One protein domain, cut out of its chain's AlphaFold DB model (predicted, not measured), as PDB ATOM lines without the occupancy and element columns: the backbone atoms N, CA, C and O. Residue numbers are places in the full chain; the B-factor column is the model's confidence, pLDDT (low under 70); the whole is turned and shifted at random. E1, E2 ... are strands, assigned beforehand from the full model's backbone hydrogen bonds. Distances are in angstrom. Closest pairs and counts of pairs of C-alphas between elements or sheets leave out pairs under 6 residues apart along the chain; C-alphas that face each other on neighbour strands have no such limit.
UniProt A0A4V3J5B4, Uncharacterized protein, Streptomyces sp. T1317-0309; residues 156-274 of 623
ATOM      1  N   LEU A 156      21.851 -27.775  25.691       98.62
ATOM      2  CA  LEU A 156      22.989 -28.359  26.406       98.62
ATOM      3  C   LEU A 156      24.281 -28.140  25.616       98.62
ATOM      4  O   LEU A 156      24.336 -28.432  24.417       98.62
ATOM      5  N   PHE A 157      25.326 -27.647  26.281       98.25
ATOM      6  CA  PHE A 157      26.594 -27.306  25.636       98.25
ATOM      7  C   PHE A 157      27.798 -27.412  26.580       98.25
ATOM      8  O   PHE A 157      27.673 -27.445  27.806       98.25
ATOM      9  N   ASN A 158      28.988 -27.445  25.982       97.31
ATOM     10  CA  ASN A 158      30.259 -27.203  26.656       97.31
ATOM     11  C   ASN A 158      30.875 -25.938  26.033       97.31
ATOM     12  O   ASN A 158      30.903 -25.854  24.806       97.31
ATOM     13  N   PRO A 159      31.368 -24.952  26.813       95.69
ATOM     14  CA  PRO A 159      31.845 -23.673  26.264       95.69
ATOM     15  C   PRO A 159      32.926 -23.803  25.178       95.69
ATOM     16  O   PRO A 159      32.981 -22.988  24.255       95.69
ATOM     17  N   ASN A 160      33.741 -24.857  25.267       95.50
ATOM     18  CA  ASN A 160      34.848 -25.192  24.372       95.50
ATOM     19  C   ASN A 160      34.453 -26.035  23.138       95.50
ATOM     20  O   ASN A 160      35.332 -26.502  22.417       95.50
ATOM     21  N   GLU A 161      33.160 -26.255  22.876       96.38
ATOM     22  CA  GLU A 161      32.680 -27.086  21.764       96.38
ATOM     23  C   GLU A 161      31.636 -26.359  20.911       96.38
ATOM     24  O   GLU A 161      30.681 -25.788  21.425       96.38
ATOM     25  N   ALA A 162      31.788 -26.399  19.582       96.62
ATOM     26  CA  ALA A 162      30.840 -25.754  18.667       96.62
ATOM     27  C   ALA A 162      29.550 -26.570  18.451       96.62
ATOM     28  O   ALA A 162      28.577 -26.040  17.925       96.62
ATOM     29  N   ALA A 163      29.528 -27.853  18.823       97.31
ATOM     30  CA  ALA A 163      28.355 -28.713  18.688       97.31
ATOM     31  C   ALA A 163      27.529 -28.704  19.982       97.31
ATOM     32  O   ALA A 163      28.009 -29.138  21.030       97.31
ATOM     33  N   VAL A 164      26.278 -28.253  19.892       98.25
ATOM     34  CA  VAL A 164      25.328 -28.187  21.013       98.25
ATOM     35  C   VAL A 164      24.120 -29.088  20.759       98.25
ATOM     36  O   VAL A 164      23.893 -29.537  19.633       98.25
ATOM     37  N   GLN A 165      23.353 -29.386  21.806       98.44
ATOM     38  CA  GLN A 165      22.135 -30.196  21.728       98.44
ATOM     39  C   GLN A 165      20.932 -29.359  22.152       98.44
ATOM     40  O   GLN A 165      20.924 -28.837  23.263       98.44
ATOM     41  N   VAL A 166      19.916 -29.253  21.300       98.56
ATOM     42  CA  VAL A 166      18.664 -28.544  21.587       98.56
ATOM     43  C   VAL A 166      17.547 -29.555  21.829       98.56
ATOM     44  O   VAL A 166      17.366 -30.479  21.038       98.56
ATOM     45  N   LEU A 167      16.800 -29.386  22.915       98.56
ATOM     46  CA  LEU A 167      15.641 -30.194  23.293       98.56
ATOM     47  C   LEU A 167      14.433 -29.291  23.537       98.56
ATOM     48  O   LEU A 167      14.591 -28.125  23.904       98.56
ATOM     49  N   SER A 168      13.227 -29.838  23.395       97.75
ATOM     50  CA  SER A 168      12.013 -29.123  23.780       97.75
ATOM     51  C   SER A 168      11.920 -29.003  25.304       97.75
ATOM     52  O   SER A 168      12.079 -29.987  26.023       97.75
ATOM     53  N   ARG A 169      11.609 -27.808  25.817       97.19
ATOM     54  CA  ARG A 169      11.389 -27.569  27.255       97.19
ATOM     55  C   ARG A 169      10.192 -28.356  27.809       97.19
ATOM     56  O   ARG A 169      10.180 -28.649  29.009       97.19
ATOM     57  N   SER A 170       9.211 -28.683  26.961       96.88
ATOM     58  CA  SER A 170       8.002 -29.439  27.316       96.88
ATOM     59  C   SER A 170       8.147 -30.959  27.166       96.88
ATOM     60  O   SER A 170       7.406 -31.689  27.820       96.88
ATOM     61  N   ASP A 171       9.121 -31.441  26.387       97.06
ATOM     62  CA  ASP A 171       9.484 -32.860  26.296       97.06
ATOM     63  C   ASP A 171      11.008 -33.032  26.187       97.06
ATOM     64  O   ASP A 171      11.597 -32.975  25.105       97.06
ATOM     65  N   LEU A 172      11.645 -33.283  27.335       98.19
ATOM     66  CA  LEU A 172      13.067 -33.623  27.403       98.19
ATOM     67  C   LEU A 172      13.369 -35.063  26.967       98.19
ATOM     68  O   LEU A 172      14.532 -35.358  26.699       98.19
ATOM     69  N   SER A 173      12.366 -35.947  26.882       97.69
ATOM     70  CA  SER A 173      12.547 -37.345  26.468       97.69
ATOM     71  C   SER A 173      12.731 -37.496  24.951       97.69
ATOM     72  O   SER A 173      13.295 -38.491  24.489       97.69
ATOM     73  N   ALA A 174      12.309 -36.485  24.185       96.94
ATOM     74  CA  ALA A 174      12.514 -36.382  22.749       96.94
ATOM     75  C   ALA A 174      14.002 -36.449  22.345       96.94
ATOM     76  O   ALA A 174      14.912 -36.063  23.084       96.94
ATOM     77  N   ALA A 175      14.255 -36.908  21.117       96.44
ATOM     78  CA  ALA A 175      15.599 -36.913  20.550       96.44
ATOM     79  C   ALA A 175      16.112 -35.468  20.348       96.44
ATOM     80  O   ALA A 175      15.401 -34.659  19.747       96.44
ATOM     81  N   PRO A 176      17.333 -35.130  20.806       97.31
ATOM     82  CA  PRO A 176      17.876 -33.783  20.674       97.31
ATOM     83  C   PRO A 176      18.198 -33.425  19.219       97.31
ATOM     84  O   PRO A 176      18.702 -34.246  18.449       97.31
ATOM     85  N   VAL A 177      17.996 -32.157  18.868       97.94
ATOM     86  CA  VAL A 177      18.482 -31.562  17.619       97.94
ATOM     87  C   VAL A 177      19.924 -31.102  17.831       97.94
ATOM     88  O   VAL A 177      20.196 -30.206  18.631       97.94
ATOM     89  N   GLY A 178      20.866 -31.716  17.116       97.81
ATOM     90  CA  GLY A 178      22.257 -31.271  17.100       97.81
ATOM     91  C   GLY A 178      22.429 -30.027  16.229       97.81
ATOM     92  O   GLY A 178      22.134 -30.077  15.036       97.81
ATOM     93  N   VAL A 179      22.941 -28.936  16.803       98.38
ATOM     94  CA  VAL A 179      23.234 -27.687  16.078       98.38
ATOM     95  C   VAL A 179      24.723 -27.369  16.197       98.38
ATOM     96  O   VAL A 179      25.307 -27.500  17.272       98.38
ATOM     97  N   THR A 180      25.340 -26.945  15.093       97.62
ATOM     98  CA  THR A 180      26.751 -26.537  15.053       97.62
ATOM     99  C   THR A 180      26.845 -25.020  14.950       97.62
ATOM    100  O   THR A 180      26.393 -24.433  13.967       97.62
ATOM    101  N   LEU A 181      27.443 -24.405  15.965       96.94
ATOM    102  CA  LEU A 181      27.788 -22.989  16.023       96.94
ATOM    103  C   LEU A 181      28.902 -22.637  15.023       96.94
ATOM    104  O   LEU A 181      29.680 -23.503  14.608       96.94
ATOM    105  N   ASP A 182      29.009 -21.359  14.652       92.25
ATOM    106  CA  ASP A 182      30.122 -20.894  13.821       92.25
ATOM    107  C   ASP A 182      31.429 -20.707  14.625       92.25
ATOM    108  O   ASP A 182      31.508 -20.965  15.829       92.25
ATOM    109  N   GLY A 183      32.516 -20.355  13.929       83.81
ATOM    110  CA  GLY A 183      33.827 -20.185  14.559       83.81
ATOM    111  C   GLY A 183      34.466 -21.491  15.052       83.81
ATOM    112  O   GLY A 183      35.103 -21.497  16.102       83.81
ATOM    113  N   THR A 184      34.360 -22.587  14.289       76.19
ATOM    114  CA  THR A 184      34.819 -23.957  14.637       76.19
ATOM    115  C   THR A 184      36.348 -24.157  14.766       76.19
ATOM    116  O   THR A 184      36.838 -25.274  14.622       76.19
ATOM    117  N   GLY A 185      37.109 -23.085  14.995       80.88
ATOM    118  CA  GLY A 185      38.520 -23.089  15.414       80.88
ATOM    119  C   GLY A 185      38.780 -22.201  16.644       80.88
ATOM    120  O   GLY A 185      39.927 -21.980  17.020       80.88
ATOM    121  N   SER A 186      37.718 -21.664  17.250       85.38
ATOM    122  CA  SER A 186      37.736 -20.964  18.531       85.38
ATOM    123  C   SER A 186      38.031 -21.944  19.669       85.38
ATOM    124  O   SER A 186      37.524 -23.064  19.653       85.38
ATOM    125  N   VAL A 187      38.779 -21.513  20.691       90.25
ATOM    126  CA  VAL A 187      38.962 -22.305  21.926       90.25
ATOM    127  C   VAL A 187      37.690 -22.358  22.774       90.25
ATOM    128  O   VAL A 187      37.488 -23.315  23.509       90.25
ATOM    129  N   ASN A 188      36.832 -21.340  22.641       92.88
ATOM    130  CA  ASN A 188      35.553 -21.196  23.329       92.88
ATOM    131  C   ASN A 188      34.491 -20.695  22.321       92.88
ATOM    132  O   ASN A 188      34.246 -19.490  22.224       92.88
ATOM    133  N   PRO A 189      33.933 -21.558  21.449       94.19
ATOM    134  CA  PRO A 189      32.904 -21.173  20.475       94.19
ATOM    135  C   PRO A 189      31.509 -20.982  21.097       94.19
ATOM    136  O   PRO A 189      30.730 -20.192  20.568       94.19
ATOM    137  N   ALA A 190      31.207 -21.674  22.203       96.12
ATOM    138  CA  ALA A 190      29.911 -21.646  22.889       96.12
ATOM    139  C   ALA A 190      29.949 -20.896  24.237       96.12
ATOM    140  O   ALA A 190      28.988 -20.948  25.004       96.12
ATOM    141  N   ASP A 191      31.046 -20.206  24.560       93.56
ATOM    142  CA  ASP A 191      31.079 -19.331  25.733       93.56
ATOM    143  C   ASP A 191      30.176 -18.104  25.528       93.56
ATOM    144  O   ASP A 191      30.069 -17.552  24.431       93.56
ATOM    145  N   GLY A 192      29.459 -17.718  26.583       93.38
ATOM    146  CA  GLY A 192      28.378 -16.737  26.501       93.38
ATOM    147  C   GLY A 192      27.197 -17.131  25.596       93.38
ATOM    148  O   GLY A 192      26.425 -16.255  25.220       93.38
ATOM    149  N   LEU A 193      27.028 -18.405  25.212       97.44
ATOM    150  CA  LEU A 193      25.869 -18.837  24.419       97.44
ATOM    151  C   LEU A 193      24.551 -18.458  25.113       97.44
ATOM    152  O   LEU A 193      24.346 -18.784  26.282       97.44
ATOM    153  N   ALA A 194      23.642 -17.831  24.369       97.94
ATOM    154  CA  ALA A 194      22.277 -17.502  24.763       97.94
ATOM    155  C   ALA A 194      21.263 -18.034  23.733       97.94
ATOM    156  O   ALA A 194      21.614 -18.346  22.595       97.94
ATOM    157  N   VAL A 195      19.993 -18.116  24.129       98.38
ATOM    158  CA  VAL A 195      18.881 -18.557  23.273       98.38
ATOM    159  C   VAL A 195      17.881 -17.414  23.167       98.38
ATOM    160  O   VAL A 195      17.476 -16.864  24.189       98.38
ATOM    161  N   VAL A 196      17.514 -17.035  21.943       98.44
ATOM    162  CA  VAL A 196      16.629 -15.898  21.661       98.44
ATOM    163  C   VAL A 196      15.597 -16.315  20.614       98.44
ATOM    164  O   VAL A 196      15.868 -16.284  19.413       98.44
ATOM    165  N   GLY A 197      14.420 -16.746  21.076       97.75
ATOM    166  CA  GLY A 197      13.477 -17.491  20.235       97.75
ATOM    167  C   GLY A 197      14.141 -18.752  19.669       97.75
ATOM    168  O   GLY A 197      14.899 -19.421  20.370       97.75
ATOM    169  N   ASP A 198      13.932 -19.028  18.382       98.31
ATOM    170  CA  ASP A 198      14.511 -20.186  17.685       98.31
ATOM    171  C   ASP A 198      15.973 -19.987  17.220       98.31
ATOM    172  O   ASP A 198      16.411 -20.594  16.237       98.31
ATOM    173  N   TRP A 199      16.744 -19.128  17.896       98.75
ATOM    174  CA  TRP A 199      18.126 -18.798  17.529       98.75
ATOM    175  C   TRP A 199      19.103 -18.941  18.694       98.75
ATOM    176  O   TRP A 199      18.870 -18.463  19.804       98.75
ATOM    177  N   LEU A 200      20.249 -19.543  18.389       98.69
ATOM    178  CA  LEU A 200      21.417 -19.648  19.252       98.69
ATOM    179  C   LEU A 200      22.316 -18.434  19.021       98.69
ATOM    180  O   LEU A 200      22.947 -18.331  17.972       98.69
ATOM    181  N   VAL A 201      22.361 -17.509  19.978       98.56
ATOM    182  CA  VAL A 201      23.123 -16.254  19.891       98.56
ATOM    183  C   VAL A 201      24.417 -16.395  20.685       98.56
ATOM    184  O   VAL A 201      24.382 -16.680  21.880       98.56
ATOM    185  N   HIS A 202      25.565 -16.187  20.046       97.56
ATOM    186  CA  HIS A 202      26.877 -16.348  20.675       97.56
ATOM    187  C   HIS A 202      27.913 -15.393  20.070       97.56
ATOM    188  O   HIS A 202      27.640 -14.653  19.124       97.56
ATOM    189  N   ARG A 203      29.127 -15.400  20.622       95.88
ATOM    190  CA  ARG A 203      30.305 -14.818  19.974       95.88
ATOM    191  C   ARG A 203      31.467 -15.801  20.112       95.88
ATOM    192  O   ARG A 203      31.887 -16.051  21.239       95.88
ATOM    193  N   PRO A 204      32.031 -16.328  19.012       89.31
ATOM    194  CA  PRO A 204      33.253 -17.122  19.081       89.31
ATOM    195  C   PRO A 204      34.405 -16.311  19.686       89.31
ATOM    196  O   PRO A 204      34.656 -15.184  19.258       89.31
ATOM    197  N   SER A 205      35.163 -16.879  20.630       86.38
ATOM    198  CA  SER A 205      36.292 -16.182  21.276       86.38
ATOM    199  C   SER A 205      37.429 -15.768  20.325       86.38
ATOM    200  O   SER A 205      38.267 -14.955  20.700       86.38
ATOM    201  N   ALA A 206      37.470 -16.310  19.103       85.69
ATOM    202  CA  ALA A 206      38.387 -15.898  18.037       85.69
ATOM    203  C   ALA A 206      37.905 -14.664  17.233       85.69
ATOM    204  O   ALA A 206      38.579 -14.253  16.290       85.69
ATOM    205  N   GLY A 207      36.745 -14.084  17.564       88.56
ATOM    206  CA  GLY A 207      36.144 -12.960  16.846       88.56
ATOM    207  C   GLY A 207      35.524 -11.892  17.751       88.56
ATOM    208  O   GLY A 207      35.412 -12.034  18.970       88.56
ATOM    209  N   THR A 208      35.111 -10.785  17.131       93.69
ATOM    210  CA  THR A 208      34.435  -9.660  17.802       93.69
ATOM    211  C   THR A 208      32.958  -9.534  17.440       93.69
ATOM    212  O   THR A 208      32.216  -8.900  18.184       93.69
ATOM    213  N   ALA A 209      32.513 -10.131  16.333       96.19
ATOM    214  CA  ALA A 209      31.107 -10.148  15.946       96.19
ATOM    215  C   ALA A 209      30.277 -11.047  16.878       96.19
ATOM    216  O   ALA A 209      30.753 -12.084  17.337       96.19
ATOM    217  N   VAL A 210      29.023 -10.657  17.118       97.94
ATOM    218  CA  VAL A 210      28.002 -11.534  17.711       97.94
ATOM    219  C   VAL A 210      27.210 -12.139  16.566       97.94
ATOM    220  O   VAL A 210      26.661 -11.398  15.744       97.94
ATOM    221  N   THR A 211      27.141 -13.460  16.516       97.75
ATOM    222  CA  THR A 211      26.453 -14.232  15.481       97.75
ATOM    223  C   THR A 211      25.264 -14.979  16.072       97.75
ATOM    224  O   THR A 211      25.170 -15.204  17.282       97.75
ATOM    225  N   ALA A 212      24.302 -15.318  15.217       98.38
ATOM    226  CA  ALA A 212      23.155 -16.127  15.589       98.38
ATOM    227  C   ALA A 212      22.908 -17.246  14.580       98.38
ATOM    228  O   ALA A 212      22.800 -16.993  13.377       98.38
ATOM    229  N   VAL A 213      22.779 -18.473  15.083       98.44
ATOM    230  CA  VAL A 213      22.534 -19.687  14.296       98.44
ATOM    231  C   VAL A 213      21.091 -20.154  14.526       98.44
ATOM    232  O   VAL A 213      20.694 -20.306  15.683       98.44
ATOM    233  N   PRO A 214      20.282 -20.378  13.475       98.31
ATOM    234  CA  PRO A 214      18.901 -20.824  13.641       98.31
ATOM    235  C   PRO A 214      18.851 -22.296  14.070       98.31
ATOM    236  O   PRO A 214      19.511 -23.147  13.470       98.31
ATOM    237  N   ILE A 215      18.030 -22.612  15.075       98.38
ATOM    238  CA  ILE A 215      17.876 -23.964  15.644       98.38
ATOM    239  C   ILE A 215      17.344 -24.958  14.598       98.38
ATOM    240  O   ILE A 215      17.795 -26.100  14.542       98.38
ATOM    241  N   ALA A 216      16.455 -24.508  13.709       97.19
ATOM    242  CA  ALA A 216      15.946 -25.293  12.579       97.19
ATOM    243  C   ALA A 216      16.983 -25.531  11.452       97.19
ATOM    244  O   ALA A 216      16.666 -26.166  10.443       97.19
ATOM    245  N   GLY A 217      18.211 -25.024  11.602       95.38
ATOM    246  CA  GLY A 217      19.242 -25.022  10.569       95.38
ATOM    247  C   GLY A 217      19.069 -23.893   9.547       95.38
ATOM    248  O   GLY A 217      17.994 -23.322   9.369       95.38
ATOM    249  N   GLY A 218      20.166 -23.531   8.881       96.06
ATOM    250  CA  GLY A 218      20.212 -22.414   7.938       96.06
ATOM    251  C   GLY A 218      21.572 -21.721   7.934       96.06
ATOM    252  O   GLY A 218      22.552 -22.254   8.451       96.06
ATOM    253  N   ALA A 219      21.631 -20.528   7.345       95.62
ATOM    254  CA  ALA A 219      22.802 -19.663   7.445       95.62
ATOM    255  C   ALA A 219      22.786 -18.886   8.771       95.62
ATOM    256  O   ALA A 219      21.738 -18.381   9.179       95.62
ATOM    257  N   ALA A 220      23.951 -18.759   9.407       96.94
ATOM    258  CA  ALA A 220      24.138 -17.850  10.531       96.94
ATOM    259  C   ALA A 220      23.977 -16.385  10.083       96.94
ATOM    260  O   ALA A 220      24.261 -16.043   8.931       96.94
ATOM    261  N   VAL A 221      23.546 -15.512  10.995       97.56
ATOM    262  CA  VAL A 221      23.425 -14.065  10.757       97.56
ATOM    263  C   VAL A 221      24.270 -13.272  11.750       97.56
ATOM    264  O   VAL A 221      24.325 -13.598  12.934       97.56
ATOM    265  N   THR A 222      24.916 -12.203  11.282       97.50
ATOM    266  CA  THR A 222      25.602 -11.244  12.157       97.50
ATOM    267  C   THR A 222      24.568 -10.372  12.863       97.50
ATOM    268  O   THR A 222      23.791  -9.684  12.205       97.50
ATOM    269  N   VAL A 223      24.576 -10.386  14.195       97.94
ATOM    270  CA  VAL A 223      23.677  -9.596  15.049       97.94
ATOM    271  C   VAL A 223      24.360  -8.309  15.513       97.94
ATOM    272  O   VAL A 223      23.773  -7.235  15.409       97.94
ATOM    273  N   LEU A 224      25.620  -8.393  15.957       98.25
ATOM    274  CA  LEU A 224      26.495  -7.234  16.184       98.25
ATOM    275  C   LEU A 224      27.762  -7.379  15.348       98.25
ATOM    276  O   LEU A 224      28.346  -8.460  15.289       98.25
ATOM    277  N   THR A 225      28.234  -6.282  14.759       97.25
ATOM    278  CA  THR A 225      29.484  -6.272  13.982       97.25
ATOM    279  C   THR A 225      30.726  -6.296  14.872       97.25
ATOM    280  O   THR A 225      31.790  -6.714  14.421       97.25
ATOM    281  N   SER A 226      30.615  -5.860  16.132       96.12
ATOM    282  CA  SER A 226      31.739  -5.787  17.072       96.12
ATOM    283  C   SER A 226      31.256  -5.703  18.529       96.12
ATOM    284  O   SER A 226      30.278  -5.019  18.835       96.12
ATOM    285  N   SER A 227      31.953  -6.402  19.426       95.62
ATOM    286  CA  SER A 227      31.688  -6.515  20.861       95.62
ATOM    287  C   SER A 227      32.974  -6.873  21.619       95.62
ATOM    288  O   SER A 227      33.800  -7.631  21.102       95.62
ATOM    289  N   ASP A 228      33.079  -6.463  22.890       88.69
ATOM    290  CA  ASP A 228      34.226  -6.744  23.783       88.69
ATOM    291  C   ASP A 228      33.875  -7.623  25.007       88.69
ATOM    292  O   ASP A 228      34.738  -7.929  25.823       88.69
ATOM    293  N   SER A 229      32.622  -8.067  25.152       90.50
ATOM    294  CA  SER A 229      32.204  -9.025  26.198       90.50
ATOM    295  C   SER A 229      31.500 -10.253  25.603       90.50
ATOM    296  O   SER A 229      30.922 -10.143  24.517       90.50
ATOM    297  N   PRO A 230      31.516 -11.428  26.259       92.31
ATOM    298  CA  PRO A 230      30.620 -12.529  25.906       92.31
ATOM    299  C   PRO A 230      29.151 -12.088  25.946       92.31
ATOM    300  O   PRO A 230      28.791 -11.127  26.636       92.31
ATOM    301  N   VAL A 231      28.293 -12.791  25.210       96.44
ATOM    302  CA  VAL A 231      26.845 -12.575  25.293       96.44
ATOM    303  C   VAL A 231      26.345 -13.103  26.647       96.44
ATOM    304  O   VAL A 231      26.846 -14.093  27.171       96.44
ATOM    305  N   SER A 232      25.398 -12.397  27.263       95.31
ATOM    306  CA  SER A 232      24.773 -12.786  28.529       95.31
ATOM    307  C   SER A 232      23.308 -13.123  28.283       95.31
ATOM    308  O   SER A 232      22.541 -12.254  27.869       95.31
ATOM    309  N   ALA A 233      22.911 -14.372  28.527       94.88
ATOM    310  CA  ALA A 233      21.502 -14.759  28.520       94.88
ATOM    311  C   ALA A 233      20.746 -14.084  29.678       94.88
ATOM    312  O   ALA A 233      21.317 -13.842  30.742       94.88
ATOM    313  N   VAL A 234      19.463 -13.799  29.467       92.25
ATOM    314  CA  VAL A 234      18.549 -13.236  30.468       92.25
ATOM    315  C   VAL A 234      17.364 -14.188  30.629       92.25
ATOM    316  O   VAL A 234      16.874 -14.752  29.652       92.25
ATOM    317  N   SER A 235      16.868 -14.350  31.858       87.62
ATOM    318  CA  SER A 235      15.755 -15.253  32.201       87.62
ATOM    319  C   SER A 235      14.411 -14.962  31.505       87.62
ATOM    320  O   SER A 235      13.454 -15.703  31.705       87.62
ATOM    321  N   ASP A 236      14.315 -13.889  30.716       88.94
ATOM    322  CA  ASP A 236      13.156 -13.529  29.889       88.94
ATOM    323  C   ASP A 236      13.245 -14.050  28.436       88.94
ATOM    324  O   ASP A 236      12.394 -13.720  27.612       88.94
ATOM    325  N   GLY A 237      14.262 -14.858  28.105       93.00
ATOM    326  CA  GLY A 237      14.478 -15.379  26.749       93.00
ATOM    327  C   GLY A 237      15.089 -14.358  25.781       93.00
ATOM    328  O   GLY A 237      15.038 -14.542  24.564       93.00
ATOM    329  N   THR A 238      15.655 -13.268  26.305       96.19
ATOM    330  CA  THR A 238      16.486 -12.324  25.551       96.19
ATOM    331  C   THR A 238      17.960 -12.454  25.948       96.19
ATOM    332  O   THR A 238      18.324 -13.197  26.861       96.19
ATOM    333  N   ALA A 239      18.836 -11.729  25.256       97.25
ATOM    334  CA  ALA A 239      20.252 -11.652  25.594       97.25
ATOM    335  C   ALA A 239      20.735 -10.198  25.670       97.25
ATOM    336  O   ALA A 239      20.198  -9.317  24.998       97.25
ATOM    337  N   VAL A 240      21.766  -9.939  26.470       96.88
ATOM    338  CA  VAL A 240      22.407  -8.627  26.634       96.88
ATOM    339  C   VAL A 240      23.908  -8.748  26.388       96.88
ATOM    340  O   VAL A 240      24.537  -9.732  26.767       96.88
ATOM    341  N   VAL A 241      24.495  -7.751  25.728       97.19
ATOM    342  CA  VAL A 241      25.918  -7.739  25.359       97.19
ATOM    343  C   VAL A 241      26.414  -6.301  25.164       97.19
ATOM    344  O   VAL A 241      25.655  -5.422  24.755       97.19
ATOM    345  N   VAL A 242      27.689  -6.036  25.460       97.00
ATOM    346  CA  VAL A 242      28.331  -4.742  25.172       97.00
ATOM    347  C   VAL A 242      28.919  -4.768  23.764       97.00
ATOM    348  O   VAL A 242      29.791  -5.589  23.482       97.00
ATOM    349  N   GLY A 243      28.455  -3.889  22.876       96.50
ATOM    350  CA  GLY A 243      28.911  -3.842  21.485       96.50
ATOM    351  C   GLY A 243      28.178  -2.825  20.608       96.50
ATOM    352  O   GLY A 243      27.492  -1.929  21.106       96.50
ATOM    353  N   ARG A 244      28.320  -2.970  19.287       96.38
ATOM    354  CA  ARG A 244      27.742  -2.094  18.250       96.38
ATOM    355  C   ARG A 244      27.206  -2.875  17.050       96.38
ATOM    356  O   ARG A 244      27.749  -3.915  16.675       96.38
ATOM    357  N   THR A 245      26.149  -2.350  16.443       95.75
ATOM    358  CA  THR A 245      25.601  -2.820  15.161       95.75
ATOM    359  C   THR A 245      26.326  -2.169  13.979       95.75
ATOM    360  O   THR A 245      26.662  -2.843  13.007       95.75
ATOM    361  N   THR A 246      26.648  -0.882  14.098       91.62
ATOM    362  CA  THR A 246      27.300  -0.019  13.101       91.62
ATOM    363  C   THR A 246      28.670   0.463  13.603       91.62
ATOM    364  O   THR A 246      29.263  -0.151  14.486       91.62
ATOM    365  N   ALA A 247      29.214   1.554  13.053       86.19
ATOM    366  CA  ALA A 247      30.459   2.149  13.536       86.19
ATOM    367  C   ALA A 247      30.315   2.846  14.906       86.19
ATOM    368  O   ALA A 247      31.238   2.756  15.723       86.19
ATOM    369  N   ASP A 248      29.184   3.514  15.161       86.12
ATOM    370  CA  ASP A 248      29.080   4.594  16.156       86.12
ATOM    371  C   ASP A 248      28.171   4.311  17.367       86.12
ATOM    372  O   ASP A 248      28.251   5.035  18.362       86.12
ATOM    373  N   ASP A 249      27.352   3.257  17.334       93.00
ATOM    374  CA  ASP A 249      26.344   2.917  18.353       93.00
ATOM    375  C   ASP A 249      26.879   2.041  19.505       93.00
ATOM    376  O   ASP A 249      26.166   1.186  20.028       93.00
ATOM    377  N   TRP A 250      28.131   2.232  19.934       95.44
ATOM    378  CA  TRP A 250      28.701   1.430  21.026       95.44
ATOM    379  C   TRP A 250      27.898   1.575  22.328       95.44
ATOM    380  O   TRP A 250      27.709   2.675  22.856       95.44
ATOM    381  N   GLY A 251      27.413   0.457  22.862       96.44
ATOM    382  CA  GLY A 251      26.506   0.479  23.998       96.44
ATOM    383  C   GLY A 251      26.218  -0.885  24.605       96.44
ATOM    384  O   GLY A 251      26.733  -1.912  24.173       96.44
ATOM    385  N   ILE A 252      25.355  -0.877  25.618       97.06
ATOM    386  CA  ILE A 252      24.669  -2.071  26.103       97.06
ATOM    387  C   ILE A 252      23.523  -2.343  25.128       97.06
ATOM    388  O   ILE A 252      22.574  -1.559  25.042       97.06
ATOM    389  N   GLN A 253      23.634  -3.441  24.393       97.94
ATOM    390  CA  GLN A 253      22.668  -3.909  23.407       97.94
ATOM    391  C   GLN A 253      21.824  -5.024  24.031       97.94
ATOM    392  O   GLN A 253      22.365  -5.881  24.733       97.94
ATOM    393  N   ARG A 254      20.516  -5.043  23.762       97.88
ATOM    394  CA  ARG A 254      19.632  -6.180  24.055       97.88
ATOM    395  C   ARG A 254      19.169  -6.804  22.743       97.88
ATOM    396  O   ARG A 254      18.769  -6.101  21.821       97.88
ATOM    397  N   ILE A 255      19.241  -8.124  22.676       98.56
ATOM    398  CA  ILE A 255      18.907  -8.957  21.524       98.56
ATOM    399  C   ILE A 255      17.663  -9.758  21.904       98.56
ATOM    400  O   ILE A 255      17.677 -10.484  22.896       98.56
ATOM    401  N   ARG A 256      16.581  -9.615  21.139       98.31
ATOM    402  CA  ARG A 256      15.282 -10.272  21.376       98.31
ATOM    403  C   ARG A 256      14.744 -10.886  20.086       98.31
ATOM    404  O   ARG A 256      15.204 -10.518  19.010       98.31
ATOM    405  N   ALA A 257      13.744 -11.759  20.168       97.94
ATOM    406  CA  ALA A 257      13.017 -12.185  18.974       97.94
ATOM    407  C   ALA A 257      12.292 -10.982  18.331       97.94
ATOM    408  O   ALA A 257      11.652 -10.179  19.017       97.94
ATOM    409  N   GLY A 258      12.442 -10.834  17.018       97.88
ATOM    410  CA  GLY A 258      11.722  -9.888  16.174       97.88
ATOM    411  C   GLY A 258      10.364 -10.432  15.728       97.88
ATOM    412  O   GLY A 258      10.030 -11.592  15.960       97.88
ATOM    413  N   ALA A 259       9.578  -9.594  15.051       96.69
ATOM    414  CA  ALA A 259       8.247  -9.969  14.558       96.69
ATOM    415  C   ALA A 259       8.271 -11.034  13.437       96.69
ATOM    416  O   ALA A 259       7.248 -11.645  13.151       96.69
ATOM    417  N   ASP A 260       9.431 -11.257  12.819       96.25
ATOM    418  CA  ASP A 260       9.717 -12.307  11.834       96.25
ATOM    419  C   ASP A 260      10.440 -13.526  12.449       96.25
ATOM    420  O   ASP A 260      10.939 -14.388  11.724       96.25
ATOM    421  N   GLY A 261      10.551 -13.576  13.781       96.38
ATOM    422  CA  GLY A 261      11.273 -14.610  14.521       96.38
ATOM    423  C   GLY A 261      12.801 -14.490  14.486       96.38
ATOM    424  O   GLY A 261      13.466 -15.325  15.091       96.38
ATOM    425  N   ARG A 262      13.390 -13.488  13.814       97.94
ATOM    426  CA  ARG A 262      14.854 -13.288  13.783       97.94
ATOM    427  C   ARG A 262      15.359 -12.497  14.995       97.94
ATOM    428  O   ARG A 262      14.590 -11.734  15.574       97.94
ATOM    429  N   PRO A 263      16.648 -12.591  15.370       98.44
ATOM    430  CA  PRO A 263      17.216 -11.756  16.424       98.44
ATOM    431  C   PRO A 263      17.219 -10.274  16.023       98.44
ATOM    432  O   PRO A 263      17.888  -9.869  15.074       98.44
ATOM    433  N   ALA A 264      16.483  -9.458  16.773       98.31
ATOM    434  CA  ALA A 264      16.393  -8.013  16.623       98.31
ATOM    435  C   ALA A 264      17.130  -7.311  17.772       98.31
ATOM    436  O   ALA A 264      16.925  -7.633  18.946       98.31
ATOM    437  N   VAL A 265      17.971  -6.331  17.433       98.44
ATOM    438  CA  VAL A 265      18.782  -5.570  18.396       98.44
ATOM    439  C   VAL A 265      18.081  -4.275  18.796       98.44
ATOM    440  O   VAL A 265      17.551  -3.557  17.950       98.44
ATOM    441  N   THR A 266      18.123  -3.942  20.084       98.12
ATOM    442  CA  THR A 266      17.772  -2.620  20.611       98.12
ATOM    443  C   THR A 266      18.853  -2.127  21.574       98.12
ATOM    444  O   THR A 266      19.230  -2.827  22.515       98.12
ATOM    445  N   GLN A 267      19.342  -0.902  21.374       97.56
ATOM    446  CA  GLN A 267      20.318  -0.297  22.279       97.56
ATOM    447  C   GLN A 267      19.615   0.109  23.585       97.56
ATOM    448  O   GLN A 267      18.768   0.999  23.596       97.56
ATOM    449  N   VAL A 268      19.954  -0.551  24.696       96.88
ATOM    450  CA  VAL A 268      19.411  -0.248  26.034       96.88
ATOM    451  C   VAL A 268      20.059   1.014  26.595       96.88
ATOM    452  O   VAL A 268      19.413   1.820  27.263       96.88
ATOM    453  N   LYS A 269      21.361   1.177  26.344       95.62
ATOM    454  CA  LYS A 269      22.143   2.315  26.824       95.62
ATOM    455  C   LYS A 269      23.356   2.540  25.933       95.62
ATOM    456  O   LYS A 269      24.264   1.709  25.928       95.62
ATOM    457  N   ALA A 270      23.416   3.685  25.257       96.19
ATOM    458  CA  ALA A 270      24.664   4.172  24.679       96.19
ATOM    459  C   ALA A 270      25.719   4.305  25.788       96.19
ATOM    460  O   ALA A 270      25.466   4.907  26.839       96.19
ATOM    461  N   LEU A 271      26.894   3.718  25.575       93.69
ATOM    462  CA  LEU A 271      28.034   3.921  26.460       93.69
ATOM    463  C   LEU A 271      28.811   5.146  25.962       93.69
ATOM    464  O   LEU A 271      28.897   5.362  24.752       93.69
ATOM    465  N   PRO A 272      29.372   5.976  26.860       88.31
ATOM    466  CA  PRO A 272      30.215   7.076  26.422       88.31
ATOM    467  C   PRO A 272      31.404   6.496  25.656       88.31
ATOM    468  O   PRO A 272      32.096   5.613  26.168       88.31
ATOM    469  N   LYS A 273      31.655   7.004  24.444       82.31
ATOM    470  CA  LYS A 273      32.915   6.741  23.741       82.31
ATOM    471  C   LYS A 273      34.045   7.164  24.690       82.31
ATOM    472  O   LYS A 273      34.043   8.331  25.097       82.31
ATOM    473  N   PRO A 274      34.943   6.256  25.112       73.25
ATOM    474  CA  PRO A 274      35.972   6.606  26.077       73.25
ATOM    475  C   PRO A 274      36.838   7.726  25.486       73.25
ATOM    476  O   PRO A 274      37.214   7.640  24.313       73.25
TER     477      PRO A 274
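AT A GLANCE: This is residues 156 to 274 of the 623 residues of an uncharacterized protein of Streptomyces sp. T1317-0309 (UniProt A0A4V3J5B4). Amid many loops, two strongly twisted sheets, E3 E4 E5 E6 and E7 E8 E9, make a sandwich, partly face to face; hairpin E1 and E2 lies beyond one end. Both sheets are meanders, antiparallel neighbours in chain order. Named strands, E1 to E9, hold 47 of the 119 printed residues: all strand, no named helix. The whole is compact, spanning 49 by 33 by 24 A, radius of gyration of the C-alphas 14.0 A.

HOW THE PARTS SIT: N 164 of E1, residues 163 to 168, is 2.9 A from O 179 of E2, 177 to 180. N 200 of E4, 199 to 202, is 2.8 A from O 213 of E5, 210 to 214. The closest C-alphas of E6, 221 to 224, and E7, 239 to 244, are those of Leu 224 and Arg 244, 5.7 A.

IN THESE COORDINATES: E1 begins at C-alpha 163 (28.355, -28.713, 18.688). E3 is residues 194 to 196; E8, 251 to 257, measures 19.2 A; E9, 263 to 270, measures 19.4 A, ending at (24.664, 4.172, 24.679).

THE WHOLE: Links E2 to E3 and E6 to E7 are long. The printed part has no cut; no printed residue is under 70 in pLDDT.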